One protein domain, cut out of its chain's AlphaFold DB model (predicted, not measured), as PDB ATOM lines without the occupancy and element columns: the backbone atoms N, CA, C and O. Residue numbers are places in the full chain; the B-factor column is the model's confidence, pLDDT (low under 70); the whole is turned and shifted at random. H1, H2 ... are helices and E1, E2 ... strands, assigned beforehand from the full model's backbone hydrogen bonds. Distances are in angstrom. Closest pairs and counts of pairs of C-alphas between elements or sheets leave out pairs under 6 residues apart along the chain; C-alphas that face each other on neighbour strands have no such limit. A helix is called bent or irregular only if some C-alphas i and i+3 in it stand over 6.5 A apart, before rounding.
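Overview. This is residues 14 to 138 of the 138 residues of an uncharacterized protein of Deinococcus radiopugnans ATCC 19172 (UniProt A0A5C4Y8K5). One strongly twisted sheet of five strands folds over on itself along the long, sharply bent E5, like a loose, open barrel: E1, E2 and the first part of E5 are partly face to face with the last part of E5, E3 and E4. The short helix H1 packs on the sheet beside E1 and the last part of E5, and the loop of residues 38 to 45 sticks out. The printed part has 125 residues, with one named helix and five named strands in the order E1, H1, E2, E3, E4, E5. The sheet's order is E1 - E2 - E5 - E3 - E4, antiparallel throughout, and the class is mostly strand. The whole is compact, with a radius of gyration of the C-alphas of 13.7 A and spans of 38 by 35 by 27 A.

Along the chain. E1, residues 16 to 21, begins with C-alpha 16 at (15.221, 8.087, -1.977) and measures 13.1 A. H1, residues 27 to 33, measures 10.1 A. E2, residues 54 to 63, measures 20.0 A and bends by 105 degrees at residue 57. E3, residues 71 to 80, measures 25.7 A and bends by 55 degrees at residue 77. E4, residues 104 to 115, measures 31.5 A and begins with C-alpha 104 at (-4.996, 9.640, 8.993). E5, residues 119 to 137, measures 13.9 A from end to end, bends by 158 degrees at residue 123 and ends with C-alpha 137 at (16.928, 21.876, 3.422).

Arrangement. Edge strand E1 is antiparallel to E2 at 148 degrees, with N 20 and O 59 at 2.8 A. E2 is antiparallel to E5 at 168 degrees, with N 58 and O 124 at 2.8 A. The pairing of E5 is staggered: its residues 119 to 130 pair with E2 and its residues 130 to 137 with E3. E5 and E3 are antiparallel, with N 75 and O 134 at 2.8 A. E3 and edge strand E4 form a hairpin, with N 80 and O 104 at 2.7 A. H1 is on the sheet; its closest C-alphas to E5 are those of Leu 33 and Arg 132, 4.1 A, and to E1 those of Val 30 and Val 19, 5.7 A. In H1 every O i to N i+4 pair is within hydrogen-bond range. E1 and E4 are apart, and E4 and E5 only just so, at 8.5 A.

Size, cuts and confidence. The C-alphas farthest apart, of Gly 23 and Pro 41, are 38.6 A from each other. The printed part has no cut. The links H1 to E2, residues 34 to 53, and E3 to E4, residues 81 to 103, are long; in the latter, residues 94 to 95 pair antiparallel with residues 108 to 109 of E4. The mean pLDDT of the printed part is 85.7, and residues 39 to 43, 67 to 68, 82 to 85 and 87 to 88 are under 70.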
ATOM      1  N   LEU A  14      15.360  15.867  -2.565       90.00
ATOM      2  CA  LEU A  14      15.835  14.611  -3.132       90.00
ATOM      3  C   LEU A  14      14.863  13.477  -2.809       90.00
ATOM      4  O   LEU A  14      14.307  13.384  -1.708       90.00
ATOM      5  N   LEU A  15      14.684  12.596  -3.790       92.62
ATOM      6  CA  LEU A  15      13.973  11.336  -3.630       92.62
ATOM      7  C   LEU A  15      14.942  10.258  -3.103       92.62
ATOM      8  O   LEU A  15      16.123  10.286  -3.452       92.62
ATOM      9  N   PRO A  16      14.462   9.281  -2.317       95.06
ATOM     10  CA  PRO A  16      15.221   8.087  -1.977       95.06
ATOM     11  C   PRO A  16      15.690   7.348  -3.231       95.06
ATOM     12  O   PRO A  16      14.887   7.073  -4.127       95.06
ATOM     13  N   THR A  17      16.966   6.982  -3.271       95.62
ATOM     14  CA  THR A  17      17.543   6.148  -4.336       95.62
ATOM     15  C   THR A  17      17.668   4.697  -3.901       95.62
ATOM     16  O   THR A  17      17.437   3.791  -4.702       95.62
ATOM     17  N   THR A  18      17.951   4.456  -2.619       97.06
ATOM     18  CA  THR A  18      17.969   3.115  -2.030       97.06
ATOM     19  C   THR A  18      17.225   3.103  -0.700       97.06
ATOM     20  O   THR A  18      17.190   4.091   0.038       97.06
ATOM     21  N   VAL A  19      16.592   1.969  -0.404       97.44
ATOM     22  CA  VAL A  19      15.937   1.718   0.880       97.44
ATOM     23  C   VAL A  19      16.256   0.296   1.307       97.44
ATOM     24  O   VAL A  19      15.991  -0.656   0.563       97.44
ATOM     25  N   LEU A  20      16.802   0.154   2.509       97.75
ATOM     26  CA  LEU A  20      16.966  -1.120   3.187       97.75
ATOM     27  C   LEU A  20      15.926  -1.211   4.301       97.75
ATOM     28  O   LEU A  20      15.783  -0.277   5.088       97.75
ATOM     29  N   ILE A  21      15.230  -2.342   4.378       95.31
ATOM     30  CA  ILE A  21      14.340  -2.687   5.490       95.31
ATOM     31  C   ILE A  21      15.035  -3.785   6.280       95.31
ATOM     32  O   ILE A  21      15.365  -4.829   5.713       95.31
ATOM     33  N   ASP A  22      15.316  -3.524   7.555       94.12
ATOM     34  CA  ASP A  22      16.042  -4.457   8.428       94.12
ATOM     35  C   ASP A  22      17.358  -4.960   7.788       94.12
ATOM     36  O   ASP A  22      17.718  -6.132   7.865       94.12
ATOM     37  N   GLY A  23      18.067  -4.056   7.095       94.62
ATOM     38  CA  GLY A  23      19.337  -4.342   6.415       94.62
ATOM     39  C   GLY A  23      19.219  -4.990   5.029       94.62
ATOM     40  O   GLY A  23      20.243  -5.238   4.396       94.62
ATOM     41  N   LYS A  24      18.008  -5.240   4.513       97.00
ATOM     42  CA  LYS A  24      17.794  -5.836   3.181       97.00
ATOM     43  C   LYS A  24      17.279  -4.808   2.183       97.00
ATOM     44  O   LYS A  24      16.256  -4.169   2.429       97.00
ATOM     45  N   ALA A  25      17.956  -4.673   1.044       97.06
ATOM     46  CA  ALA A  25      17.532  -3.781  -0.034       97.06
ATOM     47  C   ALA A  25      16.122  -4.136  -0.542       97.06
ATOM     48  O   ALA A  25      15.804  -5.307  -0.750       97.06
ATOM     49  N   SER A  26      15.282  -3.122  -0.759       97.44
ATOM     50  CA  SER A  26      13.896  -3.305  -1.191       97.44
ATOM     51  C   SER A  26      13.486  -2.287  -2.256       97.44
ATOM     52  O   SER A  26      13.229  -1.116  -1.974       97.44
ATOM     53  N   ALA A  27      13.366  -2.746  -3.504       96.00
ATOM     54  CA  ALA A  27      12.916  -1.911  -4.620       96.00
ATOM     55  C   ALA A  27      11.456  -1.446  -4.460       96.00
ATOM     56  O   ALA A  27      11.109  -0.323  -4.825       96.00
ATOM     57  N   SER A  28      10.593  -2.281  -3.869       95.31
ATOM     58  CA  SER A  28       9.206  -1.903  -3.577       95.31
ATOM     59  C   SER A  28       9.126  -0.808  -2.512       95.31
ATOM     60  O   SER A  28       8.251   0.054  -2.592       95.31
ATOM     61  N   ALA A  29      10.066  -0.785  -1.562       95.88
ATOM     62  CA  ALA A  29      10.172   0.277  -0.569       95.88
ATOM     63  C   ALA A  29      10.585   1.616  -1.194       95.88
ATOM     64  O   ALA A  29      10.004   2.648  -0.856       95.88
ATOM     65  N   VAL A  30      11.515   1.600  -2.157       96.38
ATOM     66  CA  VAL A  30      11.857   2.795  -2.948       96.38
ATOM     67  C   VAL A  30      10.613   3.318  -3.671       96.38
ATOM     68  O   VAL A  30      10.266   4.482  -3.507       96.38
ATOM     69  N   GLN A  31       9.874   2.460  -4.383       93.56
ATOM     70  CA  GLN A  31       8.636   2.864  -5.073       93.56
ATOM     71  C   GLN A  31       7.554   3.390  -4.118       93.56
ATOM     72  O   GLN A  31       6.774   4.268  -4.482       93.56
ATOM     73  N   ALA A  32       7.479   2.846  -2.902       94.69
ATOM     74  CA  ALA A  32       6.543   3.316  -1.892       94.69
ATOM     75  C   ALA A  32       6.908   4.712  -1.369       94.69
ATOM     76  O   ALA A  32       5.997   5.474  -1.064       94.69
ATOM     77  N   LEU A  33       8.196   5.054  -1.266       95.25
ATOM     78  CA  LEU A  33       8.657   6.295  -0.637       95.25
ATOM     79  C   LEU A  33       8.994   7.431  -1.613       95.25
ATOM     80  O   LEU A  33       8.774   8.596  -1.273       95.25
ATOM     81  N   ALA A  34       9.520   7.118  -2.798       93.69
ATOM     82  CA  ALA A  34      10.073   8.071  -3.764       93.69
ATOM     83  C   ALA A  34       8.997   8.761  -4.620       93.69
ATOM     84  O   ALA A  34       9.006   8.679  -5.846       93.69
ATOM     85  N   LYS A  35       8.062   9.446  -3.957       90.75
ATOM     86  CA  LYS A  35       6.954  10.183  -4.583       90.75
ATOM     87  C   LYS A  35       7.189  11.681  -4.481       90.75
ATOM     88  O   LYS A  35       7.593  12.171  -3.429       90.75
ATOM     89  N   ARG A  36       6.880  12.432  -5.531       85.12
ATOM     90  CA  ARG A  36       7.067  13.891  -5.550       85.12
ATOM     91  C   ARG A  36       6.024  14.647  -4.720       85.12
ATOM     92  O   ARG A  36       4.969  14.127  -4.343       85.12
ATOM     93  N   ILE A  37       6.337  15.906  -4.421       80.44
ATOM     94  CA  ILE A  37       5.347  16.902  -3.995       80.44
ATOM     95  C   ILE A  37       4.848  17.622  -5.246       80.44
ATOM     96  O   ILE A  37       5.639  17.933  -6.137       80.44
ATOM     97  N   LEU A  38       3.547  17.904  -5.294       74.00
ATOM     98  CA  LEU A  38       2.981  18.811  -6.282       74.00
ATOM     99  C   LEU A  38       3.445  20.237  -5.965       74.00
ATOM    100  O   LEU A  38       3.039  20.812  -4.957       74.00
ATOM    101  N   TYR A  39       4.305  20.793  -6.813       62.66
ATOM    102  CA  TYR A  39       4.696  22.198  -6.754       62.66
ATOM    103  C   TYR A  39       3.948  22.965  -7.840       62.66
ATOM    104  O   TYR A  39       4.267  22.786  -9.010       62.66
ATOM    105  N   PRO A  40       2.997  23.854  -7.513       55.53
ATOM    106  CA  PRO A  40       2.481  24.794  -8.500       55.53
ATOM    107  C   PRO A  40       3.633  25.686  -9.005       55.53
ATOM    108  O   PRO A  40       4.445  26.127  -8.189       55.53
ATOM    109  N   PRO A  41       3.747  25.975 -10.314       55.72
ATOM    110  CA  PRO A  41       2.807  25.681 -11.399       55.72
ATOM    111  C   PRO A  41       3.082  24.363 -12.151       55.72
ATOM    112  O   PRO A  41       2.486  24.155 -13.208       55.72
ATOM    113  N   ALA A  42       3.999  23.515 -11.671       61.25
ATOM    114  CA  ALA A  42       4.381  22.276 -12.340       61.25
ATOM    115  C   ALA A  42       3.151  21.367 -12.471       61.25
ATOM    116  O   ALA A  42       2.545  20.963 -11.477       61.25
ATOM    117  N   GLY A  43       2.750  21.079 -13.709       61.38
ATOM    118  CA  GLY A  43       1.557  20.291 -14.036       61.38
ATOM    119  C   GLY A  43       1.774  18.791 -13.849       61.38
ATOM    120  O   GLY A  43       1.281  17.998 -14.647       61.38
ATOM    121  N   TRP A  44       2.572  18.395 -12.856       70.69
ATOM    122  CA  TRP A  44       2.932  17.001 -12.640       70.69
ATOM    123  C   TRP A  44       1.727  16.197 -12.145       70.69
ATOM    124  O   TRP A  44       0.930  16.714 -11.358       70.69
ATOM    125  N   PRO A  45       1.594  14.929 -12.574       72.75
ATOM    126  CA  PRO A  45       0.566  14.055 -12.037       72.75
ATOM    127  C   PRO A  45       0.805  13.828 -10.544       72.75
ATOM    128  O   PRO A  45       1.944  13.765 -10.075       72.75
ATOM    129  N   GLU A  46      -0.282  13.685  -9.793       79.81
ATOM    130  CA  GLU A  46      -0.203  13.333  -8.382       79.81
ATOM    131  C   GLU A  46       0.343  11.907  -8.231       79.81
ATOM    132  O   GLU A  46      -0.294  10.930  -8.614       79.81
ATOM    133  N   GLU A  47       1.548  11.785  -7.670       84.00
ATOM    134  CA  GLU A  47       2.204  10.491  -7.417       84.00
ATOM    135  C   GLU A  47       1.805   9.889  -6.053       84.00
ATOM    136  O   GLU A  47       2.289   8.826  -5.654       84.00
ATOM    137  N   LEU A  48       0.960  10.583  -5.287       84.00
ATOM    138  CA  LEU A  48       0.651  10.230  -3.910       84.00
ATOM    139  C   LEU A  48      -0.296   9.020  -3.823       84.00
ATOM    140  O   LEU A  48      -1.511   9.161  -3.807       84.00
ATOM    141  N   ASP A  49       0.278   7.822  -3.706       84.75
ATOM    142  CA  ASP A  49      -0.464   6.580  -3.444       84.75
ATOM    143  C   ASP A  49      -0.191   6.036  -2.033       84.75
ATOM    144  O   ASP A  49       0.788   5.326  -1.786       84.75
ATOM    145  N   ASP A  50      -1.081   6.337  -1.093       88.06
ATOM    146  CA  ASP A  50      -0.981   5.900   0.303       88.06
ATOM    147  C   ASP A  50      -1.239   4.380   0.503       88.06
ATOM    148  O   ASP A  50      -1.092   3.871   1.619       88.06
ATOM    149  N   ARG A  51      -1.596   3.618  -0.547       88.62
ATOM    150  CA  ARG A  51      -1.751   2.146  -0.464       88.62
ATOM    151  C   ARG A  51      -0.403   1.433  -0.359       88.62
ATOM    152  O   ARG A  51      -0.320   0.368   0.254       88.62
ATOM    153  N   ARG A  52       0.650   2.016  -0.943       92.06
ATOM    154  CA  ARG A  52       2.031   1.517  -0.865       92.06
ATOM    155  C   ARG A  52       2.761   2.225   0.267       92.06
ATOM    156  O   ARG A  52       2.992   3.433   0.195       92.06
ATOM    157  N   GLN A  53       3.128   1.463   1.293       93.81
ATOM    158  CA  GLN A  53       3.695   1.988   2.531       93.81
ATOM    159  C   GLN A  53       4.776   1.069   3.106       93.81
ATOM    160  O   GLN A  53       4.759  -0.142   2.877       93.81
ATOM    161  N   VAL A  54       5.676   1.640   3.901       93.62
ATOM    162  CA  VAL A  54       6.762   0.930   4.597       93.62
ATOM    163  C   VAL A  54       6.781   1.288   6.081       93.62
ATOM    164  O   VAL A  54       6.255   2.323   6.476       93.62
ATOM    165  N   ARG A  55       7.353   0.424   6.920       92.06
ATOM    166  CA  ARG A  55       7.503   0.628   8.373       92.06
ATOM    167  C   ARG A  55       8.690  -0.184   8.895       92.06
ATOM    168  O   ARG A  55       9.119  -1.107   8.207       92.06
ATOM    169  N   GLY A  56       9.130   0.095  10.119       91.50
ATOM    170  CA  GLY A  56      10.218  -0.625  10.787       91.50
ATOM    171  C   GLY A  56      11.547   0.120  10.711       91.50
ATOM    172  O   GLY A  56      11.565   1.349  10.591       91.50
ATOM    173  N   LYS A  57      12.655  -0.625  10.789       93.25
ATOM    174  CA  LYS A  57      14.008  -0.072  10.718       93.25
ATOM    175  C   LYS A  57      14.398   0.146   9.261       93.25
ATOM    176  O   LYS A  57      14.565  -0.811   8.503       93.25
ATOM    177  N   LEU A  58      14.545   1.410   8.889       94.56
ATOM    178  CA  LEU A  58      14.870   1.835   7.538       94.56
ATOM    179  C   LEU A  58      16.285   2.407   7.499       94.56
ATOM    180  O   LEU A  58      16.651   3.213   8.353       94.56
ATOM    181  N   THR A  59      17.046   2.033   6.476       95.81
ATOM    182  CA  THR A  59      18.243   2.768   6.050       95.81
ATOM    183  C   THR A  59      17.957   3.313   4.664       95.81
ATOM    184  O   THR A  59      17.717   2.541   3.735       95.81
ATOM    185  N   VAL A  60      17.915   4.635   4.536       96.06
ATOM    186  CA  VAL A  60      17.517   5.317   3.305       96.06
ATOM    187  C   VAL A  60      18.675   6.152   2.797       96.06
ATOM    188  O   VAL A  60      19.187   6.992   3.537       96.06
ATOM    189  N   THR A  61      19.051   5.947   1.540       96.31
ATOM    190  CA  THR A  61      20.054   6.769   0.862       96.31
ATOM    191  C   THR A  61      19.378   7.712  -0.120       96.31
ATOM    192  O   THR A  61      18.458   7.331  -0.851       96.31
ATOM    193  N   PHE A  62      19.866   8.944  -0.136       93.75
ATOM    194  CA  PHE A  62      19.540   9.984  -1.097       93.75
ATOM    195  C   PHE A  62      20.822  10.317  -1.850       93.75
ATOM    196  O   PHE A  62      21.870  10.452  -1.219       93.75
ATOM    197  N   ALA A  63      20.724  10.433  -3.171       90.12
ATOM    198  CA  ALA A  63      21.828  10.853  -4.019       90.12
ATOM    199  C   ALA A  63      21.386  12.032  -4.886       90.12
ATOM    200  O   ALA A  63      20.254  12.057  -5.386       90.12
ATOM    201  N   GLY A  64      22.291  12.985  -5.071       83.88
ATOM    202  CA  GLY A  64      22.100  14.155  -5.917       83.88
ATOM    203  C   GLY A  64      22.479  15.446  -5.207       83.88
ATOM    204  O   GLY A  64      22.608  15.512  -3.991       83.88
ATOM    205  N   GLU A  65      22.645  16.508  -5.983       76.38
ATOM    206  CA  GLU A  65      22.992  17.814  -5.439       76.38
ATOM    207  C   GLU A  65      21.733  18.647  -5.209       76.38
ATOM    208  O   GLU A  65      20.904  18.825  -6.104       76.38
ATOM    209  N   LEU A  66      21.604  19.193  -4.001       74.94
ATOM    210  CA  LEU A  66      20.683  20.286  -3.727       74.94
ATOM    211  C   LEU A  66      21.479  21.594  -3.787       74.94
ATOM    212  O   LEU A  66      22.498  21.705  -3.108       74.94
ATOM    213  N   PRO A  67      21.060  22.588  -4.589       68.00
ATOM    214  CA  PRO A  67      21.789  23.844  -4.688       68.00
ATOM    215  C   PRO A  67      21.777  24.597  -3.346       68.00
ATOM    216  O   PRO A  67      20.722  24.781  -2.733       68.00
ATOM    217  N   GLY A  68      22.952  25.080  -2.929       66.94
ATOM    218  CA  GLY A  68      23.162  25.803  -1.668       66.94
ATOM    219  C   GLY A  68      23.606  24.912  -0.495       66.94
ATOM    220  O   GLY A  68      23.627  23.693  -0.592       66.94
ATOM    221  N   GLY A  69      23.996  25.534   0.623       73.94
ATOM    222  CA  GLY A  69      24.310  24.838   1.881       73.94
ATOM    223  C   GLY A  69      23.114  24.785   2.839       73.94
ATOM    224  O   GLY A  69      22.053  25.341   2.552       73.94
ATOM    225  N   GLY A  70      23.279  24.161   4.006       84.75
ATOM    226  CA  GLY A  70      22.271  24.176   5.073       84.75
ATOM    227  C   GLY A  70      22.225  22.888   5.886       84.75
ATOM    228  O   GLY A  70      23.094  22.021   5.759       84.75
ATOM    229  N   ARG A  71      21.194  22.773   6.730       89.50
ATOM    230  CA  ARG A  71      20.928  21.560   7.505       89.50
ATOM    231  C   ARG A  71      19.901  20.685   6.801       89.50
ATOM    232  O   ARG A  71      18.921  21.176   6.244       89.50
ATOM    233  N   ALA A  72      20.136  19.384   6.850       90.00
ATOM    234  CA  ALA A  72      19.238  18.384   6.314       90.00
ATOM    235  C   ALA A  72      17.945  18.302   7.137       90.00
ATOM    236  O   ALA A  72      17.960  18.259   8.375       90.00
ATOM    237  N   VAL A  73      16.824  18.213   6.427       91.69
ATOM    238  CA  VAL A  73      15.513  17.884   6.992       91.69
ATOM    239  C   VAL A  73      14.877  16.772   6.179       91.69
ATOM    240  O   VAL A  73      14.983  16.747   4.954       91.69
ATOM    241  N   LEU A  74      14.186  15.859   6.848       92.69
ATOM    242  CA  LEU A  74      13.333  14.890   6.179       92.69
ATOM    243  C   LEU A  74      11.898  15.401   6.163       92.69
ATOM    244  O   LEU A  74      11.366  15.802   7.193       92.69
ATOM    245  N   LEU A  75      11.261  15.347   4.997       92.06
ATOM    246  CA  LEU A  75       9.823  15.525   4.847       92.06
ATOM    247  C   LEU A  75       9.190  14.153   4.649       92.06
ATOM    248  O   LEU A  75       9.504  13.432   3.699       92.06
ATOM    249  N   LEU A  76       8.287  13.792   5.550       91.75
ATOM    250  CA  LEU A  76       7.670  12.476   5.607       91.75
ATOM    251  C   LEU A  76       6.171  12.598   5.373       91.75
ATOM    252  O   LEU A  76       5.558  13.601   5.734       91.75
ATOM    253  N   ARG A  77       5.555  11.557   4.817       92.31
ATOM    254  CA  ARG A  77       4.113  11.341   4.945       92.31
ATOM    255  C   ARG A  77       3.887  10.043   5.698       92.31
ATOM    256  O   ARG A  77       4.218   8.974   5.190       92.31
ATOM    257  N   ALA A  78       3.346  10.156   6.906       91.50
ATOM    258  CA  ALA A  78       3.136   9.036   7.813       91.50
ATOM    259  C   ALA A  78       1.662   8.924   8.200       91.50
ATOM    260  O   ALA A  78       0.944   9.926   8.268       91.50
ATOM    261  N   ARG A  79       1.194   7.707   8.481       89.69
ATOM    262  CA  ARG A  79      -0.168   7.494   8.974       89.69
ATOM    263  C   ARG A  79      -0.225   7.715  10.482       89.69
ATOM    264  O   ARG A  79       0.190   6.862  11.263       89.69
ATOM    265  N   GLN A  80      -0.818   8.827  10.888       81.56
ATOM    266  CA  GLN A  80      -1.087   9.180  12.272       81.56
ATOM    267  C   GLN A  80      -2.289   8.394  12.813       81.56
ATOM    268  O   GLN A  80      -3.442   8.597  12.422       81.56
ATOM    269  N   ARG A  81      -2.003   7.468  13.733       71.38
ATOM    270  CA  ARG A  81      -2.983   6.909  14.688       71.38
ATOM    271  C   ARG A  81      -2.715   7.429  16.108       71.38
ATOM    272  O   ARG A  81      -3.659   7.682  16.846       71.38
ATOM    273  N   SER A  82      -1.435   7.641  16.410       63.75
ATOM    274  CA  SER A  82      -0.812   8.352  17.534       63.75
ATOM    275  C   SER A  82       0.422   9.093  16.980       63.75
ATOM    276  O   SER A  82       0.761   8.875  15.811       63.75
ATOM    277  N   VAL A  83       1.082   9.967  17.757       62.56
ATOM    278  CA  VAL A  83       2.330  10.636  17.319       62.56
ATOM    279  C   VAL A  83       3.318   9.561  16.835       62.56
ATOM    280  O   VAL A  83       3.598   8.641  17.610       62.56
ATOM    281  N   PRO A  84       3.786   9.596  15.569       64.25
ATOM    282  CA  PRO A  84       4.734   8.602  15.084       64.25
ATOM    283  C   PRO A  84       6.007   8.679  15.922       64.25
ATOM    284  O   PRO A  84       6.586   9.754  16.074       64.25
ATOM    285  N   LEU A  85       6.427   7.543  16.470       65.31
ATOM    286  CA  LEU A  85       7.691   7.461  17.185       65.31
ATOM    287  C   LEU A  85       8.752   7.080  16.160       65.31
ATOM    288  O   LEU A  85       8.729   5.977  15.602       65.31
ATOM    289  N   MET A  86       9.636   8.031  15.892       70.62
ATOM    290  CA  MET A  86      10.900   7.809  15.208       70.62
ATOM    291  C   MET A  86      11.973   7.689  16.288       70.62
ATOM    292  O   MET A  86      11.860   8.367  17.312       70.62
ATOM    293  N   ASP A  87      12.953   6.798  16.125       66.62
ATOM    294  CA  ASP A  87      14.004   6.700  17.142       66.62
ATOM    295  C   ASP A  87      14.715   8.055  17.333       66.62
ATOM    296  O   ASP A  87      14.863   8.851  16.404       66.62
ATOM    297  N   SER A  88      15.075   8.333  18.584       56.44
ATOM    298  CA  SER A  88      15.444   9.650  19.103       56.44
ATOM    299  C   SER A  88      16.847  10.124  18.717       56.44
ATOM    300  O   SER A  88      17.353  11.057  19.337       56.44
ATOM    301  N   GLN A  89      17.524   9.467  17.766       74.88
ATOM    302  CA  GLN A  89      18.863   9.901  17.352       74.88
ATOM    303  C   GLN A  89      18.826  11.225  16.565       74.88
ATOM    304  O   GLN A  89      19.816  11.951  16.517       74.88
ATOM    305  N   PHE A  90      17.674  11.545  15.972       74.62
ATOM    306  CA  PHE A  90      17.397  12.823  15.324       74.62
ATOM    307  C   PHE A  90      16.347  13.598  16.127       74.62
ATOM    308  O   PHE A  90      15.810  13.082  17.107       74.62
ATOM    309  N   GLY A  91      16.084  14.854  15.752       76.69
ATOM    310  CA  GLY A  91      15.148  15.717  16.476       76.69
ATOM    311  C   GLY A  91      13.724  15.150  16.582       76.69
ATOM    312  O   GLY A  91      13.411  14.036  16.173       76.69
ATOM    313  N   LEU A  92      12.801  15.939  17.126       82.94
ATOM    314  CA  LEU A  92      11.404  15.513  17.182       82.94
ATOM    315  C   LEU A  92      10.758  15.586  15.797       82.94
ATOM    316  O   LEU A  92      10.932  16.560  15.063       82.94
ATOM    317  N   LEU A  93       9.960  14.569  15.473       86.06
ATOM    318  CA  LEU A  93       9.086  14.589  14.312       86.06
ATOM    319  C   LEU A  93       7.955  15.602  14.550       86.06
ATOM    320  O   LEU A  93       7.139  15.433  15.458       86.06
ATOM    321  N   GLN A  94       7.895  16.645  13.731       87.75
ATOM    322  CA  GLN A  94       6.920  17.724  13.851       87.75
ATOM    323  C   GLN A  94       5.843  17.583  12.769       87.75
ATOM    324  O   GLN A  94       6.182  17.468  11.588       87.75
ATOM    325  N   PRO A  95       4.546  17.572  13.120       88.56
ATOM    326  CA  PRO A  95       3.484  17.551  12.123       88.56
ATOM    327  C   PRO A  95       3.472  18.861  11.327       88.56
ATOM    328  O   PRO A  95       3.714  19.936  11.873       88.56
ATOM    329  N   LEU A  96       3.176  18.767  10.031       85.81
ATOM    330  CA  LEU A  96       3.074  19.917   9.139       85.81
ATOM    331  C   LEU A  96       1.624  20.177   8.717       85.81
ATOM    332  O   LEU A  96       0.832  19.259   8.501       85.81
ATOM    333  N   GLY A  97       1.318  21.452   8.485       82.19
ATOM    334  CA  GLY A  97       0.061  21.890   7.889       82.19
ATOM    335  C   GLY A  97      -1.102  22.018   8.872       82.19
ATOM    336  O   GLY A  97      -0.996  21.754  10.065       82.19
ATOM    337  N   HIS A  98      -2.241  22.450   8.332       75.06
ATOM    338  CA  HIS A  98      -3.411  22.864   9.110       75.06
ATOM    339  C   HIS A  98      -4.069  21.727   9.911       75.06
ATOM    340  O   HIS A  98      -4.661  21.970  10.953       75.06
ATOM    341  N   ASN A  99      -3.935  20.481   9.449       73.56
ATOM    342  CA  ASN A  99      -4.562  19.311  10.073       73.56
ATOM    343  C   ASN A  99      -3.647  18.584  11.071       73.56
ATOM    344  O   ASN A  99      -3.956  17.451  11.447       73.56
ATOM    345  N   ALA A 100      -2.527  19.194  11.473       81.44
ATOM    346  CA  ALA A 100      -1.581  18.625  12.429       81.44
ATOM    347  C   ALA A 100      -2.298  18.036  13.659       81.44
ATOM    348  O   ALA A 100      -3.055  18.726  14.339       81.44
ATOM    349  N   GLY A 101      -2.080  16.748  13.944       76.38
ATOM    350  CA  GLY A 101      -2.699  16.076  15.096       76.38
ATOM    351  C   GLY A 101      -3.938  15.236  14.771       76.38
ATOM    352  O   GLY A 101      -4.297  14.356  15.555       76.38
ATOM    353  N   ALA A 102      -4.575  15.449  13.617       84.06
ATOM    354  CA  ALA A 102      -5.719  14.643  13.195       84.06
ATOM    355  C   ALA A 102      -5.338  13.181  12.861       84.06
ATOM    356  O   ALA A 102      -4.194  12.830  12.565       84.06
ATOM    357  N   ARG A 103      -6.326  12.283  12.883       86.06
ATOM    358  CA  ARG A 103      -6.125  10.894  12.440       86.06
ATOM    359  C   ARG A 103      -5.969  10.834  10.919       86.06
ATOM    360  O   ARG A 103      -6.633  11.571  10.198       86.06
ATOM    361  N   GLY A 104      -5.163   9.894  10.429       88.44
ATOM    362  CA  GLY A 104      -4.996   9.640   8.993       88.44
ATOM    363  C   GLY A 104      -3.595   9.959   8.484       88.44
ATOM    364  O   GLY A 104      -2.640   9.978   9.248       88.44
ATOM    365  N   TRP A 105      -3.448  10.132   7.174       90.00
ATOM    366  CA  TRP A 105      -2.152  10.407   6.557       90.00
ATOM    367  C   TRP A 105      -1.785  11.879   6.668       90.00
ATOM    368  O   TRP A 105      -2.498  12.736   6.144       90.00
ATOM    369  N   GLN A 106      -0.657  12.163   7.316       88.94
ATOM    370  CA  GLN A 106      -0.209  13.527   7.576       88.94
ATOM    371  C   GLN A 106       1.218  13.750   7.088       88.94
ATOM    372  O   GLN A 106       2.031  12.820   7.118       88.94
ATOM    373  N   PRO A 107       1.534  14.966   6.617       90.75
ATOM    374  CA  PRO A 107       2.908  15.360   6.394       90.75
ATOM    375  C   PRO A 107       3.593  15.687   7.728       90.75
ATOM    376  O   PRO A 107       2.989  16.267   8.626       90.75
ATOM    377  N   PHE A 108       4.870  15.348   7.830       90.56
ATOM    378  CA  PHE A 108       5.726  15.666   8.965       90.56
ATOM    379  C   PHE A 108       7.077  16.182   8.474       90.56
ATOM    380  O   PHE A 108       7.501  15.856   7.362       90.56
ATOM    381  N   VAL A 109       7.766  16.934   9.324       91.06
ATOM    382  CA  VAL A 109       9.177  17.282   9.167       91.06
ATOM    383  C   VAL A 109       9.984  16.679  10.307       91.06
ATOM    384  O   VAL A 109       9.561  16.701  11.461       91.06
ATOM    385  N   LEU A 110      11.153  16.145   9.984       90.75
ATOM    386  CA  LEU A 110      12.163  15.760  10.954       90.75
ATOM    387  C   LEU A 110      13.444  16.552  10.680       90.75
ATOM    388  O   LEU A 110      14.100  16.315   9.660       90.75
ATOM    389  N   PRO A 111      13.846  17.453  11.586       89.94
ATOM    390  CA  PRO A 111      15.165  18.061  11.538       89.94
ATOM    391  C   PRO A 111      16.245  17.017  11.841       89.94
ATOM    392  O   PRO A 111      16.287  16.455  12.936       89.94
ATOM    393  N   ILE A 112      17.132  16.769  10.877       88.75
ATOM    394  CA  ILE A 112      18.248  15.824  11.049       88.75
ATOM    395  C   ILE A 112      19.409  16.494  11.785       88.75
ATOM    396  O   ILE A 112      20.168  15.836  12.485       88.75
ATOM    397  N   GLY A 113      19.549  17.817  11.647       83.44
ATOM    398  CA  GLY A 113      20.584  18.608  12.325       83.44
ATOM    399  C   GLY A 113      21.989  18.469  11.723       83.44
ATOM    400  O   GLY A 113      22.876  19.256  12.064       83.44
ATOM    401  N   LEU A 114      22.174  17.530  10.793       88.44
ATOM    402  CA  LEU A 114      23.406  17.310  10.042       88.44
ATOM    403  C   LEU A 114      23.509  18.262   8.838       88.44
ATOM    404  O   LEU A 114      22.474  18.635   8.274       88.44
ATOM    405  N   PRO A 115      24.727  18.654   8.423       89.50
ATOM    406  CA  PRO A 115      24.937  19.337   7.152       89.50
ATOM    407  C   PRO A 115      24.424  18.496   5.985       89.50
ATOM    408  O   PRO A 115      24.562  17.273   5.980       89.50
ATOM    409  N   LEU A 116      23.831  19.160   5.000       87.94
ATOM    410  CA  LEU A 116      23.379  18.511   3.777       87.94
ATOM    411  C   LEU A 116      24.583  18.111   2.908       87.94
ATOM    412  O   LEU A 116      25.448  18.942   2.635       87.94
ATOM    413  N   THR A 117      24.627  16.853   2.467       88.06
ATOM    414  CA  THR A 117      25.678  16.298   1.597       88.06
ATOM    415  C   THR A 117      25.072  15.718   0.311       88.06
ATOM    416  O   THR A 117      23.900  15.338   0.333       88.06
ATOM    417  N   PRO A 118      25.837  15.626  -0.801       84.38
ATOM    418  CA  PRO A 118      25.339  15.065  -2.066       84.38
ATOM    419  C   PRO A 118      24.864  13.611  -1.958       84.38
ATOM    420  O   PRO A 118      23.874  13.225  -2.571       84.38
ATOM    421  N   ASP A 119      25.553  12.825  -1.132       88.19
ATOM    422  CA  ASP A 119      25.148  11.477  -0.762       88.19
ATOM    423  C   ASP A 119      24.884  11.457   0.735       88.19
ATOM    424  O   ASP A 119      25.783  11.675   1.555       88.19
ATOM    425  N   MET A 120      23.627  11.234   1.105       91.50
ATOM    426  CA  MET A 120      23.217  11.205   2.501       91.50
ATOM    427  C   MET A 120      22.485   9.904   2.779       91.50
ATOM    428  O   MET A 120      21.495   9.577   2.124       91.50
ATOM    429  N   THR A 121      22.968   9.161   3.769       94.19
ATOM    430  CA  THR A 121      22.310   7.947   4.250       94.19
ATOM    431  C   THR A 121      21.812   8.178   5.663       94.19
ATOM    432  O   THR A 121      22.578   8.571   6.539       94.19
ATOM    433  N   ILE A 122      20.522   7.942   5.877       93.12
ATOM    434  CA  ILE A 122      19.861   8.156   7.161       93.12
ATOM    435  C   ILE A 122      19.243   6.836   7.594       93.12
ATOM    436  O   ILE A 122      18.469   6.225   6.853       93.12
ATOM    437  N   GLN A 123      19.584   6.400   8.802       92.94
ATOM    438  CA  GLN A 123      18.999   5.223   9.423       92.94
ATOM    439  C   GLN A 123      18.050   5.654  10.529       92.94
ATOM    440  O   GLN A 123      18.433   6.438  11.384       92.94
ATOM    441  N   PHE A 124      16.844   5.109  10.551       90.88
ATOM    442  CA  PHE A 124      15.892   5.361  11.623       90.88
ATOM    443  C   PHE A 124      14.905   4.207  11.742       90.88
ATOM    444  O   PHE A 124      14.593   3.525  10.763       90.88
ATOM    445  N   ASN A 125      14.371   3.997  12.937       90.00
ATOM    446  CA  ASN A 125      13.204   3.143  13.126       90.00
ATOM    447  C   ASN A 125      11.922   3.978  13.150       90.00
ATOM    448  O   ASN A 125      11.883   5.001  13.830       90.00
ATOM    449  N   ILE A 126      10.872   3.533  12.458       87.94
ATOM    450  CA  ILE A 126       9.550   4.165  12.517       87.94
ATOM    451  C   ILE A 126       8.440   3.137  12.736       87.94
ATOM    452  O   ILE A 126       8.317   2.141  12.019       87.94
ATOM    453  N   ASN A 127       7.594   3.396  13.734       86.38
ATOM    454  CA  ASN A 127       6.478   2.511  14.081       86.38
ATOM    455  C   ASN A 127       5.194   2.782  13.271       86.38
ATOM    456  O   ASN A 127       4.285   1.948  13.249       86.38
ATOM    457  N   ALA A 128       5.114   3.928  12.595       89.56
ATOM    458  CA  ALA A 128       4.001   4.300  11.736       89.56
ATOM    459  C   ALA A 128       4.280   3.937  10.268       89.56
ATOM    460  O   ALA A 128       5.420   4.039   9.816       89.56
ATOM    461  N   PRO A 129       3.250   3.561   9.488       92.62
ATOM    462  CA  PRO A 129       3.402   3.427   8.049       92.62
ATOM    463  C   PRO A 129       3.803   4.752   7.393       92.62
ATOM    464  O   PRO A 129       3.163   5.776   7.638       92.62
ATOM    465  N   LEU A 130       4.822   4.708   6.538       92.81
ATOM    466  CA  LEU A 130       5.290   5.797   5.687       92.81
ATOM    467  C   LEU A 130       4.898   5.553   4.239       92.81
ATOM    468  O   LEU A 130       5.177   4.484   3.700       92.81
ATOM    469  N   SER A 131       4.318   6.561   3.598       94.44
ATOM    470  CA  SER A 131       3.960   6.532   2.179       94.44
ATOM    471  C   SER A 131       4.757   7.524   1.342       94.44
ATOM    472  O   SER A 131       4.600   7.531   0.131       94.44
ATOM    473  N   ARG A 132       5.591   8.377   1.938       94.56
ATOM    474  CA  ARG A 132       6.512   9.259   1.209       94.56
ATOM    475  C   ARG A 132       7.647   9.687   2.119       94.56
ATOM    476  O   ARG A 132       7.418   9.927   3.306       94.56
ATOM    477  N   LEU A 133       8.832   9.830   1.544       94.44
ATOM    478  CA  LEU A 133      10.000  10.353   2.231       94.44
ATOM    479  C   LEU A 133      10.842  11.173   1.261       94.44
ATOM    480  O   LEU A 133      11.104  10.715   0.155       94.44
ATOM    481  N   LEU A 134      11.250  12.365   1.678       93.38
ATOM    482  CA  LEU A 134      12.027  13.306   0.879       93.38
ATOM    483  C   LEU A 134      13.099  13.951   1.750       93.38
ATOM    484  O   LEU A 134      12.827  14.267   2.908       93.38
ATOM    485  N   LEU A 135      14.279  14.184   1.186       92.44
ATOM    486  CA  LEU A 135      15.340  14.946   1.838       92.44
ATOM    487  C   LEU A 135      15.323  16.378   1.319       92.44
ATOM    488  O   LEU A 135      15.312  16.588   0.114       92.44
ATOM    489  N   GLY A 136      15.333  17.353   2.217       89.38
ATOM    490  CA  GLY A 136      15.354  18.770   1.884       89.38
ATOM    491  C   GLY A 136      16.303  19.567   2.763       89.38
ATOM    492  O   GLY A 136      17.060  19.021   3.570       89.38
ATOM    493  N   ARG A 137      16.205  20.887   2.620       85.94
ATOM    494  CA  ARG A 137      16.928  21.876   3.422       85.94
ATOM    495  C   ARG A 137      15.997  22.519   4.453       85.94
ATOM    496  O   ARG A 137      14.872  22.878   4.101       85.94
ATOM    497  N   GLY A 138      16.485  22.679   5.682       70.94
ATOM    498  CA  GLY A 138      15.853  23.452   6.758       70.94
ATOM    499  C   GLY A 138      16.700  24.611   7.248       70.94
ATOM    500  O   GLY A 138      17.865  24.739   6.799       70.94
TER     501      GLY A 138